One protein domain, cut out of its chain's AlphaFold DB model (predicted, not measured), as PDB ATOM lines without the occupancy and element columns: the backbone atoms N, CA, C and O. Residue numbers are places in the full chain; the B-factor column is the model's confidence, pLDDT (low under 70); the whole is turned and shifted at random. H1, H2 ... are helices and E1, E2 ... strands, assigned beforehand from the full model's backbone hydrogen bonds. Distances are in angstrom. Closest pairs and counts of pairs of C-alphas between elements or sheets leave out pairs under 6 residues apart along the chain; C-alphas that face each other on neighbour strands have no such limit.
ATOM      1  N   LEU A 144     175.050 194.154 126.215       83.94
ATOM      2  CA  LEU A 144     175.450 193.669 127.532       83.94
ATOM      3  C   LEU A 144     176.974 193.505 127.691       83.94
ATOM      4  O   LEU A 144     177.563 193.983 128.659       83.94
ATOM      5  N   SER A 145     177.629 192.842 126.734       85.75
ATOM      6  CA  SER A 145     179.075 192.590 126.750       85.75
ATOM      7  C   SER A 145     179.863 193.894 126.672       85.75
ATOM      8  O   SER A 145     180.888 194.044 127.336       85.75
ATOM      9  N   ILE A 146     179.381 194.840 125.860       84.75
ATOM     10  CA  ILE A 146     180.005 196.154 125.697       84.75
ATOM     11  C   ILE A 146     179.899 196.939 127.008       84.75
ATOM     12  O   ILE A 146     180.913 197.433 127.489       84.75
ATOM     13  N   ALA A 147     178.718 196.973 127.632       81.62
ATOM     14  CA  ALA A 147     178.510 197.666 128.903       81.62
ATOM     15  C   ALA A 147     179.418 197.144 130.026       81.62
ATOM     16  O   ALA A 147     180.073 197.934 130.702       81.62
ATOM     17  N   ILE A 148     179.512 195.819 130.184       86.75
ATOM     18  CA  ILE A 148     180.356 195.188 131.213       86.75
ATOM     19  C   ILE A 148     181.847 195.442 130.950       86.75
ATOM     20  O   ILE A 148     182.639 195.619 131.875       86.75
ATOM     21  N   ASN A 149     182.272 195.434 129.687       87.00
ATOM     22  CA  ASN A 149     183.669 195.706 129.362       87.00
ATOM     23  C   ASN A 149     184.031 197.173 129.614       87.00
ATOM     24  O   ASN A 149     185.140 197.445 130.078       87.00
ATOM     25  N   GLU A 150     183.106 198.097 129.358       84.62
ATOM     26  CA  GLU A 150     183.335 199.524 129.566       84.62
ATOM     27  C   GLU A 150     183.404 199.881 131.056       84.62
ATOM     28  O   GLU A 150     184.328 200.588 131.468       84.62
ATOM     29  N   THR A 151     182.530 199.310 131.901       82.62
ATOM     30  CA  THR A 151     182.631 199.480 133.365       82.62
ATOM     31  C   THR A 151     183.974 198.984 133.900       82.62
ATOM     32  O   THR A 151     184.596 199.642 134.738       82.62
ATOM     33  N   ARG A 152     184.464 197.848 133.387       85.62
ATOM     34  CA  ARG A 152     185.731 197.240 133.820       85.62
ATOM     35  C   ARG A 152     186.962 198.000 133.344       85.62
ATOM     36  O   ARG A 152     187.896 198.164 134.123       85.62
ATOM     37  N   ARG A 153     186.979 198.466 132.092       84.06
ATOM     38  CA  ARG A 153     188.097 199.256 131.541       84.06
ATOM     39  C   ARG A 153     188.193 200.634 132.174       84.06
ATOM     40  O   ARG A 153     189.296 201.138 132.355       84.06
ATOM     41  N   GLY A 154     187.051 201.230 132.515       72.75
ATOM     42  CA  GLY A 154     186.995 202.589 133.034       72.75
ATOM     43  C   GLY A 154     187.658 202.761 134.398       72.75
ATOM     44  O   GLY A 154     188.020 203.880 134.741       72.75
ATOM     45  N   GLY A 155     187.821 201.703 135.200       72.50
ATOM     46  CA  GLY A 155     188.413 201.817 136.540       72.50
ATOM     47  C   GLY A 155     187.666 202.785 137.476       72.50
ATOM     48  O   GLY A 155     188.231 203.224 138.471       72.50
ATOM     49  N   GLY A 156     186.410 203.123 137.162       71.56
ATOM     50  CA  GLY A 156     185.644 204.184 137.826       71.56
ATOM     51  C   GLY A 156     185.416 205.444 136.983       71.56
ATOM     52  O   GLY A 156     184.669 206.309 137.419       71.56
ATOM     53  N   ARG A 157     185.987 205.547 135.774       84.19
ATOM     54  CA  ARG A 157     185.687 206.640 134.837       84.19
ATOM     55  C   ARG A 157     184.211 206.639 134.437       84.19
ATOM     56  O   ARG A 157     183.603 205.588 134.227       84.19
ATOM     57  N   LEU A 158     183.668 207.844 134.294       91.06
ATOM     58  CA  LEU A 158     182.329 208.074 133.768       91.06
ATOM     59  C   LEU A 158     182.260 207.646 132.301       91.06
ATOM     60  O   LEU A 158     183.121 208.013 131.498       91.06
ATOM     61  N   MET A 159     181.232 206.874 131.953       93.25
ATOM     62  CA  MET A 159     180.919 206.575 130.562       93.25
ATOM     63  C   MET A 159     180.444 207.848 129.862       93.25
ATOM     64  O   MET A 159     179.842 208.732 130.474       93.25
ATOM     65  N   LYS A 160     180.711 207.944 128.556       92.62
ATOM     66  CA  LYS A 160     180.207 209.057 127.742       92.62
ATOM     67  C   LYS A 160     178.678 209.032 127.720       92.62
ATOM     68  O   LYS A 160     178.085 207.964 127.590       92.62
ATOM     69  N   GLU A 161     178.052 210.201 127.778       91.19
ATOM     70  CA  GLU A 161     176.587 210.320 127.797       91.19
ATOM     71  C   GLU A 161     175.937 209.674 126.564       91.19
ATOM     72  O   GLU A 161     175.075 208.817 126.711       91.19
ATOM     73  N   GLU A 162     176.487 209.908 125.368       91.88
ATOM     74  CA  GLU A 162     176.038 209.255 124.127       91.88
ATOM     75  C   GLU A 162     176.086 207.718 124.171       91.88
ATOM     76  O   GLU A 162     175.409 207.033 123.401       91.88
ATOM     77  N   PHE A 163     176.983 207.150 124.981       92.00
ATOM     78  CA  PHE A 163     177.065 205.704 125.162       92.00
ATOM     79  C   PHE A 163     175.968 205.224 126.111       92.00
ATOM     80  O   PHE A 163     175.320 204.223 125.815       92.00
ATOM     81  N   LEU A 164     175.735 205.950 127.205       92.88
ATOM     82  CA  LEU A 164     174.678 205.654 128.171       92.88
ATOM     83  C   LEU A 164     173.285 205.756 127.540       92.88
ATOM     84  O   LEU A 164     172.462 204.877 127.784       92.88
ATOM     85  N   ASP A 165     173.050 206.746 126.677       90.00
ATOM     86  CA  ASP A 165     171.786 206.900 125.948       90.00
ATOM     87  C   ASP A 165     171.539 205.697 125.025       90.00
ATOM     88  O   ASP A 165     170.527 205.006 125.130       90.00
ATOM     89  N   ARG A 166     172.539 205.345 124.199       90.94
ATOM     90  CA  ARG A 166     172.480 204.152 123.333       90.94
ATOM     91  C   ARG A 166     172.322 202.855 124.118       90.94
ATOM     92  O   ARG A 166     171.770 201.890 123.592       90.94
ATOM     93  N   LEU A 167     172.869 202.795 125.329       90.94
ATOM     94  CA  LEU A 167     172.774 201.628 126.186       90.94
ATOM     95  C   LEU A 167     171.377 201.507 126.802       90.94
ATOM     96  O   LEU A 167     170.836 200.403 126.834       90.94
ATOM     97  N   GLY A 168     170.780 202.623 127.225       89.06
ATOM     98  CA  GLY A 168     169.419 202.667 127.755       89.06
ATOM     99  C   GLY A 168     168.373 202.192 126.755       89.06
ATOM    100  O   GLY A 168     167.506 201.405 127.121       89.06
ATOM    101  N   ASP A 169     168.524 202.564 125.485       89.19
ATOM    102  CA  ASP A 169     167.620 202.124 124.416       89.19
ATOM    103  C   ASP A 169     167.776 200.634 124.062       89.19
ATOM    104  O   ASP A 169     166.875 200.022 123.487       89.19
ATOM    105  N   ARG A 170     168.940 200.040 124.359       90.00
ATOM    106  CA  ARG A 170     169.298 198.676 123.935       90.00
ATOM    107  C   ARG A 170     169.180 197.626 125.030       90.00
ATOM    108  O   ARG A 170     168.997 196.458 124.696       90.00
ATOM    109  N   LEU A 171     169.334 198.001 126.299       91.38
ATOM    110  CA  LEU A 171     169.231 197.062 127.411       91.38
ATOM    111  C   LEU A 171     167.767 196.783 127.730       91.38
ATOM    112  O   LEU A 171     167.038 197.631 128.244       91.38
ATOM    113  N   THR A 172     167.349 195.547 127.497       90.88
ATOM    114  CA  THR A 172     166.058 195.066 127.973       90.88
ATOM    115  C   THR A 172     166.109 194.819 129.480       90.88
ATOM    116  O   THR A 172     167.171 194.559 130.049       90.88
ATOM    117  N   LEU A 173     164.951 194.821 130.150       88.88
ATOM    118  CA  LEU A 173     164.858 194.441 131.571       88.88
ATOM    119  C   LEU A 173     165.507 193.077 131.862       88.88
ATOM    120  O   LEU A 173     166.065 192.879 132.935       88.88
ATOM    121  N   LYS A 174     165.469 192.144 130.904       88.94
ATOM    122  CA  LYS A 174     166.112 190.836 131.044       88.94
ATOM    123  C   LYS A 174     167.638 190.958 131.081       88.94
ATOM    124  O   LYS A 174     168.260 190.334 131.938       88.94
ATOM    125  N   ASP A 175     168.218 191.786 130.214       91.06
ATOM    126  CA  ASP A 175     169.668 192.005 130.158       91.06
ATOM    127  C   ASP A 175     170.188 192.573 131.484       91.06
ATOM    128  O   ASP A 175     171.228 192.148 131.984       91.06
ATOM    129  N   TRP A 176     169.419 193.462 132.121       92.19
ATOM    130  CA  TRP A 176     169.739 193.992 133.450       92.19
ATOM    131  C   TRP A 176     169.833 192.909 134.533       92.19
ATOM    132  O   TRP A 176     170.665 193.014 135.436       92.19
ATOM    133  N   GLY A 177     169.032 191.845 134.440       89.88
ATOM    134  CA  GLY A 177     169.117 190.697 135.346       89.88
ATOM    135  C   GLY A 177     170.409 189.885 135.186       89.88
ATOM    136  O   GLY A 177     170.868 189.263 136.147       89.88
ATOM    137  N   GLU A 178     171.022 189.917 134.000       90.44
ATOM    138  CA  GLU A 178     172.251 189.181 133.680       90.44
ATOM    139  C   GLU A 178     173.522 189.917 134.143       90.44
ATOM    140  O   GLU A 178     174.539 189.275 134.433       90.44
ATOM    141  N   ILE A 179     173.469 191.248 134.283       92.06
ATOM    142  CA  ILE A 179     174.588 192.056 134.791       92.06
ATOM    143  C   ILE A 179     174.800 191.773 136.285       92.06
ATOM    144  O   ILE A 179     173.868 191.812 137.090       92.06
ATOM    145  N   ARG A 180     176.052 191.499 136.668       92.94
ATOM    146  CA  ARG A 180     176.452 191.281 138.067       92.94
ATOM    147  C   ARG A 180     176.745 192.600 138.778       92.94
ATOM    148  O   ARG A 180     177.111 193.592 138.152       92.94
ATOM    149  N   GLU A 181     176.653 192.591 140.103       94.31
ATOM    150  CA  GLU A 181     177.193 193.689 140.904       94.31
ATOM    151  C   GLU A 181     178.732 193.680 140.913       94.31
ATOM    152  O   GLU A 181     179.329 192.598 140.866       94.31
ATOM    153  N   PRO A 182     179.396 194.853 140.982       95.12
ATOM    154  CA  PRO A 182     178.836 196.212 141.086       95.12
ATOM    155  C   PRO A 182     178.571 196.893 139.725       95.12
ATOM    156  O   PRO A 182     178.213 198.073 139.681       95.12
ATOM    157  N   ASP A 183     178.796 196.188 138.610       94.88
ATOM    158  CA  ASP A 183     178.682 196.741 137.252       94.88
ATOM    159  C   ASP A 183     177.259 197.256 136.989       94.88
ATOM    160  O   ASP A 183     177.068 198.363 136.486       94.88
ATOM    161  N   ARG A 184     176.250 196.490 137.418       95.25
ATOM    162  CA  ARG A 184     174.836 196.850 137.275       95.25
ATOM    163  C   ARG A 184     174.490 198.156 137.985       95.25
ATOM    164  O   ARG A 184     173.937 199.055 137.351       95.25
ATOM    165  N   ALA A 185     174.837 198.282 139.268       96.81
ATOM    166  CA  ALA A 185     174.648 199.523 140.015       96.81
ATOM    167  C   ALA A 185     175.412 200.694 139.383       96.81
ATOM    168  O   ALA A 185     174.875 201.793 139.300       96.81
ATOM    169  N   THR A 186     176.629 200.463 138.882       96.31
ATOM    170  CA  THR A 186     177.444 201.498 138.222       96.31
ATOM    171  C   THR A 186     176.746 202.063 136.986       96.31
ATOM    172  O   THR A 186     176.622 203.280 136.859       96.31
ATOM    173  N   ILE A 187     176.262 201.192 136.094       95.25
ATOM    174  CA  ILE A 187     175.556 201.609 134.875       95.25
ATOM    175  C   ILE A 187     174.266 202.342 135.254       95.25
ATOM    176  O   ILE A 187     174.026 203.451 134.781       95.25
ATOM    177  N   TRP A 188     173.466 201.763 136.155       96.44
ATOM    178  CA  TRP A 188     172.210 202.367 136.597       96.44
ATOM    179  C   TRP A 188     172.421 203.759 137.208       96.44
ATOM    180  O   TRP A 188     171.706 204.700 136.862       96.44
ATOM    181  N   LEU A 189     173.432 203.917 138.067       97.12
ATOM    182  CA  LEU A 189     173.774 205.194 138.688       97.12
ATOM    183  C   LEU A 189     174.151 206.242 137.633       97.12
ATOM    184  O   LEU A 189     173.622 207.349 137.677       97.12
ATOM    185  N   GLN A 190     175.018 205.908 136.672       95.81
ATOM    186  CA  GLN A 190     175.443 206.854 135.628       95.81
ATOM    187  C   GLN A 190     174.306 207.242 134.667       95.81
ATOM    188  O   GLN A 190     174.299 208.351 134.130       95.81
ATOM    189  N   MET A 191     173.323 206.359 134.472       95.38
ATOM    190  CA  MET A 191     172.125 206.659 133.685       95.38
ATOM    191  C   MET A 191     171.139 207.576 134.419       95.38
ATOM    192  O   MET A 191     170.514 208.422 133.785       95.38
ATOM    193  N   ASN A 192     170.988 207.424 135.737       96.56
ATOM    194  CA  ASN A 192     169.925 208.091 136.500       96.56
ATOM    195  C   ASN A 192     170.392 209.314 137.292       96.56
ATOM    196  O   ASN A 192     169.559 210.112 137.715       96.56
ATOM    197  N   TYR A 193     171.697 209.487 137.493       97.44
ATOM    198  CA  TYR A 193     172.257 210.584 138.274       97.44
ATOM    199  C   TYR A 193     173.376 211.306 137.525       97.44
ATOM    200  O   TYR A 193     174.033 210.753 136.641       97.44
ATOM    201  N   CYS A 194     173.589 212.567 137.883       96.56
ATOM    202  CA  CYS A 194     174.655 213.405 137.360       96.56
ATOM    203  C   CYS A 194     175.299 214.253 138.462       96.56
ATOM    204  O   CYS A 194     174.807 214.362 139.591       96.56
ATOM    205  N   VAL A 195     176.434 214.848 138.101       96.69
ATOM    206  CA  VAL A 195     177.112 215.853 138.918       96.69
ATOM    207  C   VAL A 195     176.292 217.137 138.880       96.69
ATOM    208  O   VAL A 195     175.848 217.571 137.819       96.69
ATOM    209  N   ALA A 196     176.121 217.745 140.042       97.19
ATOM    210  CA  ALA A 196     175.390 218.983 140.241       97.19
ATOM    211  C   ALA A 196     176.262 219.994 141.007       97.19
ATOM    212  O   ALA A 196     177.287 219.617 141.580       97.19
ATOM    213  N   PRO A 197     175.883 221.283 141.061       97.38
ATOM    214  CA  PRO A 197     176.519 222.234 141.967       97.38
ATOM    215  C   PRO A 197     176.495 221.733 143.418       97.38
ATOM    216  O   PRO A 197     175.522 221.115 143.850       97.38
ATOM    217  N   SER A 198     177.530 222.040 144.203       96.75
ATOM    218  CA  SER A 198     177.673 221.576 145.596       96.75
ATOM    219  C   SER A 198     176.548 222.033 146.539       96.75
ATOM    220  O   SER A 198     176.347 221.434 147.594       96.75
ATOM    221  N   SER A 199     175.788 223.063 146.154       96.44
ATOM    222  CA  SER A 199     174.577 223.510 146.851       96.44
ATOM    223  C   SER A 199     173.412 222.521 146.744       96.44
ATOM    224  O   SER A 199     172.507 222.558 147.578       96.44
ATOM    225  N   ILE A 200     173.422 221.642 145.739       97.12
ATOM    226  CA  ILE A 200     172.407 220.612 145.540       97.12
ATOM    227  C   ILE A 200     172.807 219.371 146.331       97.12
ATOM    228  O   ILE A 200     173.919 218.854 146.206       97.12
ATOM    229  N   THR A 201     171.875 218.887 147.147       97.19
ATOM    230  CA  THR A 201     172.069 217.705 147.985       97.19
ATOM    231  C   THR A 201     170.986 216.672 147.720       97.19
ATOM    232  O   THR A 201     169.801 216.997 147.798       97.19
ATOM    233  N   THR A 202     171.382 215.421 147.511       97.69
ATOM    234  CA  THR A 202     170.465 214.278 147.383       97.69
ATOM    235  C   THR A 202     170.565 213.390 148.617       97.69
ATOM    236  O   THR A 202     171.664 213.115 149.099       97.69
ATOM    237  N   ARG A 203     169.438 212.922 149.167       97.81
ATOM    238  CA  ARG A 203     169.457 212.031 150.339       97.81
ATOM    239  C   ARG A 203     169.876 210.622 149.932       97.81
ATOM    240  O   ARG A 203     169.395 210.086 148.938       97.81
ATOM    241  N   GLN A 204     170.717 209.985 150.744       97.19
ATOM    242  CA  GLN A 204     171.193 208.619 150.489       97.19
ATOM    243  C   GLN A 204     170.042 207.603 150.431       97.19
ATOM    244  O   GLN A 204     170.071 206.678 149.620       97.19
ATOM    245  N   VAL A 205     169.005 207.802 151.253       96.56
ATOM    246  CA  VAL A 205     167.811 206.942 151.271       96.56
ATOM    247  C   VAL A 205     167.040 206.980 149.951       96.56
ATOM    248  O   VAL A 205     166.516 205.948 149.539       96.56
ATOM    249  N   ASP A 206     167.018 208.120 149.257       96.94
ATOM    250  CA  ASP A 206     166.287 208.271 147.995       96.94
ATOM    251  C   ASP A 206     167.007 207.515 146.871       96.94
ATOM    252  O   ASP A 206     166.373 206.793 146.104       96.94
ATOM    253  N   ILE A 207     168.343 207.594 146.843       97.25
ATOM    254  CA  ILE A 207     169.194 206.847 145.902       97.25
ATOM    255  C   ILE A 207     169.000 205.342 146.095       97.25
ATOM    256  O   ILE A 207     168.721 204.617 145.142       97.25
ATOM    257  N   PHE A 208     169.100 204.873 147.342       97.31
ATOM    258  CA  PHE A 208     168.927 203.458 147.659       97.31
ATOM    259  C   PHE A 208     167.513 202.954 147.350       97.31
ATOM    260  O   PHE A 208     167.354 201.871 146.785       97.31
ATOM    261  N   SER A 209     166.486 203.742 147.677       96.38
ATOM    262  CA  SER A 209     165.092 203.378 147.408       96.38
ATOM    263  C   SER A 209     164.821 203.290 145.908       96.38
ATOM    264  O   SER A 209     164.215 202.320 145.460       96.38
ATOM    265  N   SER A 210     165.313 204.255 145.127       96.88
ATOM    266  CA  SER A 210     165.169 204.268 143.668       96.88
ATOM    267  C   SER A 210     165.873 203.074 143.017       96.88
ATOM    268  O   SER A 210     165.279 202.374 142.198       96.88
ATOM    269  N   TYR A 211     167.092 202.757 143.458       97.31
ATOM    270  CA  TYR A 211     167.827 201.593 142.968       97.31
ATOM    271  C   TYR A 211     167.138 200.270 143.332       97.31
ATOM    272  O   TYR A 211     166.998 199.384 142.494       97.31
ATOM    273  N   THR A 212     166.637 200.145 144.561       95.56
ATOM    274  CA  THR A 212     165.912 198.943 145.003       95.56
ATOM    275  C   THR A 212     164.615 198.751 144.214       95.56
ATOM    276  O   THR A 212     164.298 197.636 143.807       95.56
ATOM    277  N   GLN A 213     163.876 199.833 143.948       95.19
ATOM    278  CA  GLN A 213     162.685 199.794 143.093       95.19
ATOM    279  C   GLN A 213     163.022 199.342 141.672       95.19
ATOM    280  O   GLN A 213     162.289 198.538 141.102       95.19
ATOM    281  N   PHE A 214     164.140 199.818 141.122       94.88
ATOM    282  CA  PHE A 214     164.637 199.360 139.834       94.88
ATOM    283  C   PHE A 214     164.974 197.862 139.843       94.88
ATOM    284  O   PHE A 214     164.510 197.140 138.970       94.88
ATOM    285  N   ILE A 215     165.707 197.360 140.839       93.94
ATOM    286  CA  ILE A 215     166.032 195.926 140.910       93.94
ATOM    287  C   ILE A 215     164.766 195.069 141.035       93.94
ATOM    288  O   ILE A 215     164.664 194.034 140.383       93.94
ATOM    289  N   ASN A 216     163.775 195.521 141.803       93.00
ATOM    290  CA  ASN A 216     162.503 194.814 141.961       93.00
ATOM    291  C   ASN A 216     161.617 194.846 140.702       93.00
ATOM    292  O   ASN A 216     160.686 194.049 140.605       93.00
ATOM    293  N   SER A 217     161.863 195.762 139.757       93.38
ATOM    294  CA  SER A 217     161.126 195.816 138.487       93.38
ATOM    295  C   SER A 217     161.714 194.894 137.417       93.38
ATOM    296  O   SER A 217     161.050 194.624 136.414       93.38
ATOM    297  N   ILE A 218     162.929 194.378 137.632       91.94
ATOM    298  CA  ILE A 218     163.539 193.371 136.767       91.94
ATOM    299  C   ILE A 218     162.734 192.075 136.927       91.94
ATOM    300  O   ILE A 218     162.701 191.517 138.026       91.94
ATOM    301  N   PRO A 219     162.091 191.565 135.858       88.31
ATOM    302  CA  PRO A 219     161.374 190.306 135.924       88.31
ATOM    303  C   PRO A 219     162.356 189.225 136.349       88.31
ATOM    304  O   PRO A 219     163.373 189.015 135.679       88.31
ATOM    305  N   GLU A 220     162.058 188.529 137.446       83.00
ATOM    306  CA  GLU A 220     162.781 187.308 137.774       83.00
ATOM    307  C   GLU A 220     162.719 186.424 136.533       83.00
ATOM    308  O   GLU A 220     161.628 186.163 136.018       83.00
ATOM    309  N   ALA A 221     163.889 186.062 135.993       72.31
ATOM    310  CA  ALA A 221     163.977 185.236 134.801       72.31
ATOM    311  C   ALA A 221     163.060 184.035 135.033       72.31
ATOM    312  O   ALA A 221     163.327 183.242 135.936       72.31
ATOM    313  N   PRO A 236     172.218 189.432 144.408       84.06
ATOM    314  CA  PRO A 236     171.536 190.221 145.419       84.06
ATOM    315  C   PRO A 236     171.771 191.701 145.133       84.06
ATOM    316  O   PRO A 236     172.841 192.080 144.650       84.06
ATOM    317  N   ALA A 237     170.748 192.519 145.382       89.88
ATOM    318  CA  ALA A 237     170.896 193.962 145.290       89.88
ATOM    319  C   ALA A 237     172.050 194.407 146.196       89.88
ATOM    320  O   ALA A 237     172.226 193.875 147.295       89.88
ATOM    321  N   LEU A 238     172.825 195.374 145.717       93.88
ATOM    322  CA  LEU A 238     173.916 195.952 146.484       93.88
ATOM    323  C   LEU A 238     173.375 196.546 147.799       93.88
ATOM    324  O   LEU A 238     172.325 197.199 147.796       93.88
ATOM    325  N   GLU A 239     174.070 196.346 148.921       95.44
ATOM    326  CA  GLU A 239     173.632 196.939 150.188       95.44
ATOM    327  C   GLU A 239     173.675 198.472 150.109       95.44
ATOM    328  O   GLU A 239     174.538 199.054 149.448       95.44
ATOM    329  N   GLY A 240     172.787 199.157 150.837       94.75
ATOM    330  CA  GLY A 240     172.700 200.619 150.772       94.75
ATOM    331  C   GLY A 240     174.026 201.323 151.063       94.75
ATOM    332  O   GLY A 240     174.388 202.267 150.367       94.75
ATOM    333  N   ILE A 241     174.812 200.828 152.025       95.94
ATOM    334  CA  ILE A 241     176.129 201.403 152.333       95.94
ATOM    335  C   ILE A 241     177.141 201.203 151.199       95.94
ATOM    336  O   ILE A 241     177.965 202.082 150.944       95.94
ATOM    337  N   GLU A 242     177.089 200.063 150.514       96.88
ATOM    338  CA  GLU A 242     177.951 199.774 149.373       96.88
ATOM    339  C   GLU A 242     177.564 200.642 148.177       96.88
ATOM    340  O   GLU A 242     178.447 201.119 147.466       96.88
ATOM    341  N   LEU A 243     176.269 200.930 148.010       97.50
ATOM    342  CA  LEU A 243     175.762 201.736 146.901       97.50
ATOM    343  C   LEU A 243     176.239 203.178 147.042       97.50
ATOM    344  O   LEU A 243     176.752 203.760 146.092       97.50
ATOM    345  N   ILE A 244     176.159 203.733 148.252       97.56
ATOM    346  CA  ILE A 244     176.661 205.083 148.527       97.56
ATOM    347  C   ILE A 244     178.185 205.155 148.374       97.56
ATOM    348  O   ILE A 244     178.696 206.110 147.787       97.56
ATOM    349  N   LYS A 245     178.929 204.137 148.833       96.69
ATOM    350  CA  LYS A 245     180.381 204.050 148.588       96.69
ATOM    351  C   LYS A 245     180.699 203.995 147.094       96.69
ATOM    352  O   LYS A 245     181.674 204.605 146.662       96.69
ATOM    353  N   LEU A 246     179.885 203.286 146.314       96.69
ATOM    354  CA  LEU A 246     180.030 203.204 144.868       96.69
ATOM    355  C   LEU A 246     179.788 204.567 144.204       96.69
ATOM    356  O   LEU A 246     180.602 204.955 143.370       96.69
ATOM    357  N   CYS A 247     178.773 205.335 144.623       96.94
ATOM    358  CA  CYS A 247     178.574 206.713 144.154       96.94
ATOM    359  C   CYS A 247     179.825 207.573 144.390       96.94
ATOM    360  O   CYS A 247     180.363 208.166 143.458       96.94
ATOM    361  N   LEU A 248     180.339 207.594 145.623       96.69
ATOM    362  CA  LEU A 248     181.537 208.374 145.957       96.69
ATOM    363  C   LEU A 248     182.755 207.941 145.139       96.69
ATOM    364  O   LEU A 248     183.572 208.774 144.770       96.69
ATOM    365  N   LYS A 249     182.874 206.647 144.832       96.06
ATOM    366  CA  LYS A 249     183.956 206.129 143.995       96.06
ATOM    367  C   LYS A 249     183.843 206.624 142.550       96.06
ATOM    368  O   LYS A 249     184.833 207.115 142.019       96.06
ATOM    369  N   ILE A 250     182.662 206.500 141.938       95.44
ATOM    370  CA  ILE A 250     182.408 206.870 140.534       95.44
ATOM    371  C   ILE A 250     182.618 208.375 140.301       95.44
ATOM    372  O   ILE A 250     183.176 208.766 139.283       95.44
ATOM    373  N   TRP A 251     182.194 209.217 141.248       96.25
ATOM    374  CA  TRP A 251     182.245 210.681 141.124       96.25
ATOM    375  C   TRP A 251     183.264 211.355 142.050       96.25
ATOM    376  O   TRP A 251     183.143 212.546 142.341       96.25
ATOM    377  N   SER A 252     184.280 210.613 142.494       93.81
ATOM    378  CA  SER A 252     185.341 211.132 143.371       93.81
ATOM    379  C   SER A 252     186.045 212.356 142.774       93.81
ATOM    380  O   SER A 252     186.235 213.355 143.464       93.81
ATOM    381  N   ASP A 253     186.330 212.323 141.472       94.88
ATOM    382  CA  ASP A 253     186.989 213.423 140.754       94.88
ATOM    383  C   ASP A 253     186.068 214.627 140.491       94.88
ATOM    384  O   ASP A 253     186.534 215.713 140.148       94.88
ATOM    385  N   ALA A 254     184.752 214.456 140.642       95.31
ATOM    386  CA  ALA A 254     183.757 215.479 140.332       95.31
ATOM    387  C   ALA A 254     183.326 216.312 141.553       95.31
ATOM    388  O   ALA A 254     182.417 217.132 141.445       95.31
ATOM    389  N   GLY A 255     183.955 216.100 142.714       94.31
ATOM    390  CA  GLY A 255     183.642 216.837 143.940       94.31
ATOM    391  C   GLY A 255     182.329 216.414 144.604       94.31
ATOM    392  O   GLY A 255     181.739 217.202 145.342       94.31
ATOM    393  N   VAL A 256     181.854 215.190 144.348       97.19
ATOM    394  CA  VAL A 256     180.724 214.628 145.095       97.19
ATOM    395  C   VAL A 256     181.194 214.255 146.496       97.19
ATOM    396  O   VAL A 256     182.073 213.412 146.670       97.19
ATOM    397  N   GLU A 257     180.573 214.858 147.504       97.06
ATOM    398  CA  GLU A 257     180.949 214.671 148.905       97.06
ATOM    399  C   GLU A 257     179.805 214.076 149.720       97.06
ATOM    400  O   GLU A 257     178.627 214.383 149.519       97.06
ATOM    401  N   MET A 258     180.155 213.223 150.682       97.06
ATOM    402  CA  MET A 258     179.191 212.658 151.618       97.06
ATOM    403  C   MET A 258     179.030 213.565 152.831       97.06
ATOM    404  O   MET A 258     179.967 213.781 153.596       97.06
ATOM    405  N   GLN A 259     177.799 213.996 153.077       95.88
ATOM    406  CA  GLN A 259     177.419 214.675 154.303       95.88
ATOM    407  C   GLN A 259     176.799 213.653 155.256       95.88
ATOM    408  O   GLN A 259     175.769 213.044 154.966       95.88
ATOM    409  N   GLY A 260     177.466 213.427 156.388       93.00
ATOM    410  CA  GLY A 260     177.045 212.454 157.392       93.00
ATOM    411  C   GLY A 260     175.802 212.876 158.184       93.00
ATOM    412  O   GLY A 260     174.914 213.589 157.713       93.00
ATOM    413  N   ALA A 261     175.728 212.408 159.429       88.25
ATOM    414  CA  ALA A 261     174.637 212.758 160.327       88.25
ATOM    415  C   ALA A 261     174.502 214.291 160.503       88.25
ATOM    416  O   ALA A 261     175.517 214.986 160.571       88.25
ATOM    417  N   PRO A 262     173.271 214.817 160.638       90.38
ATOM    418  CA  PRO A 262     172.014 214.069 160.736       90.38
ATOM    419  C   PRO A 262     171.365 213.725 159.386       90.38
ATOM    420  O   PRO A 262     170.448 212.910 159.363       90.38
ATOM    421  N   ASN A 263     171.817 214.326 158.284       89.94
ATOM    422  CA  ASN A 263     171.042 214.356 157.042       89.94
ATOM    423  C   ASN A 263     171.353 213.205 156.078       89.94
ATOM    424  O   ASN A 263     170.493 212.896 155.257       89.94
ATOM    425  N   TYR A 264     172.526 212.566 156.190       96.19
ATOM    426  CA  TYR A 264     172.952 211.458 155.321       96.19
ATOM    427  C   TYR A 264     172.675 211.767 153.838       96.19
ATOM    428  O   TYR A 264     171.880 211.102 153.169       96.19
ATOM    429  N   THR A 265     173.303 212.828 153.342       97.75
ATOM    430  CA  THR A 265     173.142 213.365 151.985       97.75
ATOM    431  C   THR A 265     174.437 213.228 151.183       97.75
ATOM    432  O   THR A 265     175.512 213.004 151.740       97.75
ATOM    433  N   LEU A 266     174.333 213.333 149.862       97.94
ATOM    434  CA  LEU A 266     175.445 213.540 148.940       97.94
ATOM    435  C   LEU A 266     175.315 214.946 148.346       97.94
ATOM    436  O   LEU A 266     174.275 215.252 147.759       97.94
ATOM    437  N   SER A 267     176.321 215.801 148.526       97.81
ATOM    438  CA  SER A 267     176.389 217.126 147.894       97.81
ATOM    439  C   SER A 267     177.046 217.048 146.523       97.81
ATOM    440  O   SER A 267     177.951 216.243 146.315       97.81
ATOM    441  N   GLY A 268     176.592 217.894 145.598       96.75
ATOM    442  CA  GLY A 268     177.070 217.899 144.214       96.75
ATOM    443  C   GLY A 268     176.536 216.732 143.380       96.75
ATOM    444  O   GLY A 268     177.109 216.388 142.351       96.75
ATOM    445  N   PHE A 269     175.446 216.105 143.826       97.31
ATOM    446  CA  PHE A 269     174.863 214.917 143.209       97.31
ATOM    447  C   PHE A 269     173.353 215.089 143.073       97.31
ATOM    448  O   PHE A 269     172.689 215.427 144.058       97.31
ATOM    449  N   GLN A 270     172.801 214.853 141.882       96.94
ATOM    450  CA  GLN A 270     171.373 215.025 141.592       96.94
ATOM    451  C   GLN A 270     170.866 213.932 140.647       96.94
ATOM    452  O   GLN A 270     171.606 213.442 139.796       96.94
ATOM    453  N   ALA A 271     169.598 213.544 140.798       96.69
ATOM    454  CA  ALA A 271     168.921 212.707 139.812       96.69
ATOM    455  C   ALA A 271     168.749 213.481 138.492       96.69
ATOM    456  O   ALA A 271     168.355 214.647 138.505       96.69
ATOM    457  N   LYS A 272     169.015 212.837 137.354       95.44
ATOM    458  CA  LYS A 272     168.760 213.427 136.037       95.44
ATOM    459  C   LYS A 272     167.253 213.634 135.869       95.44
ATOM    460  O   LYS A 272     166.468 212.706 136.049       95.44
TER     461      LYS A 272
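Overview. This is residues 144 to 221 and 236 to 272 of the 553 residues of an uncharacterized protein of Kwoniella heveanensis CBS 569 (UniProt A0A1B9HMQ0). A small sheet of three short strands, E2, E4 and E3, with the strand pair E1 and E5 beside it, makes one end of a helical body. H4 lies in the middle of that body, with H1, H2, H5 and H6 round it, and H3 lies at the end away from the strands. The printed part has 115 residues with six named helices and five named strands, in the order H1 H2 H3 H4 E1 E2 H5 H6 E3 E4 E5. The sheet order is E2, E4, E3, antiparallel, and E1 and E5 are antiparallel too; the class is mostly helix. The whole is compact, with a radius of gyration of the C-alphas of 13.8 A, and spans 40 by 27 by 21 A.

Arrangement. In the larger sheet E4, residues 265 to 267, is the inner strand between E2, residues 201 to 203, and E3, residues 257 to 259. N 202 and O 266 are 2.9 A apart, and in the hairpin of E3 and E4 N 259 and O 265 are 2.8 A apart, both within hydrogen-bond range. E1, residues 193 to 195, pairs with E5, residues 269 to 271, with N 194 and O 270 at 2.9 A. The closest C-alphas of E2 and E5 are those of Thr 202 and Gln 270, 5.9 A apart. H5, residues 204 to 217, only grazes the larger sheet, with residues 204 to 207, and so does H6, residues 240 to 250, with residues 244 to 248. H5 touches H6 with residues 204 to 208 alone, about perpendicular at 77 degrees, closest at the C-alphas of Phe 208 and Gly 240, 5.7 A. The hub is H4, residues 183 to 192, which touches three helices. It touches H6 at the C-alphas of Ala 185 and Leu 243, 7.3 A. It touches H1, residues 144 to 154, at those of Asp 183 and Thr 151, 6.2 A, and H2, residues 161 to 170, at those of Met 191 and Leu 164, 6.2 A. H3, residues 173 to 178, touches no helix. In H1 to H6 every O i to N i+4 pair is within hydrogen-bond range.

Along the chain. H1 begins at C-alpha 144, (175.450, 193.669, 127.532), and is 15.6 A long. H5 is the longest helix, 20.2 A, and H6 measures 15.4 A. E5 ends at C-alpha 271, (168.921, 212.707, 139.812).

Size, cuts and confidence. The C-alphas farthest apart, those of Ser 199 and Ala 221, are 41.5 A apart. Residues 222 to 235 are not printed, and C-alphas 221 and 236 are 14.0 A apart across this cut, in the link from H5 to H6. Of the links printed whole none is long. No printed residue is under 70 in pLDDT, and the mean of the printed part is 92.7.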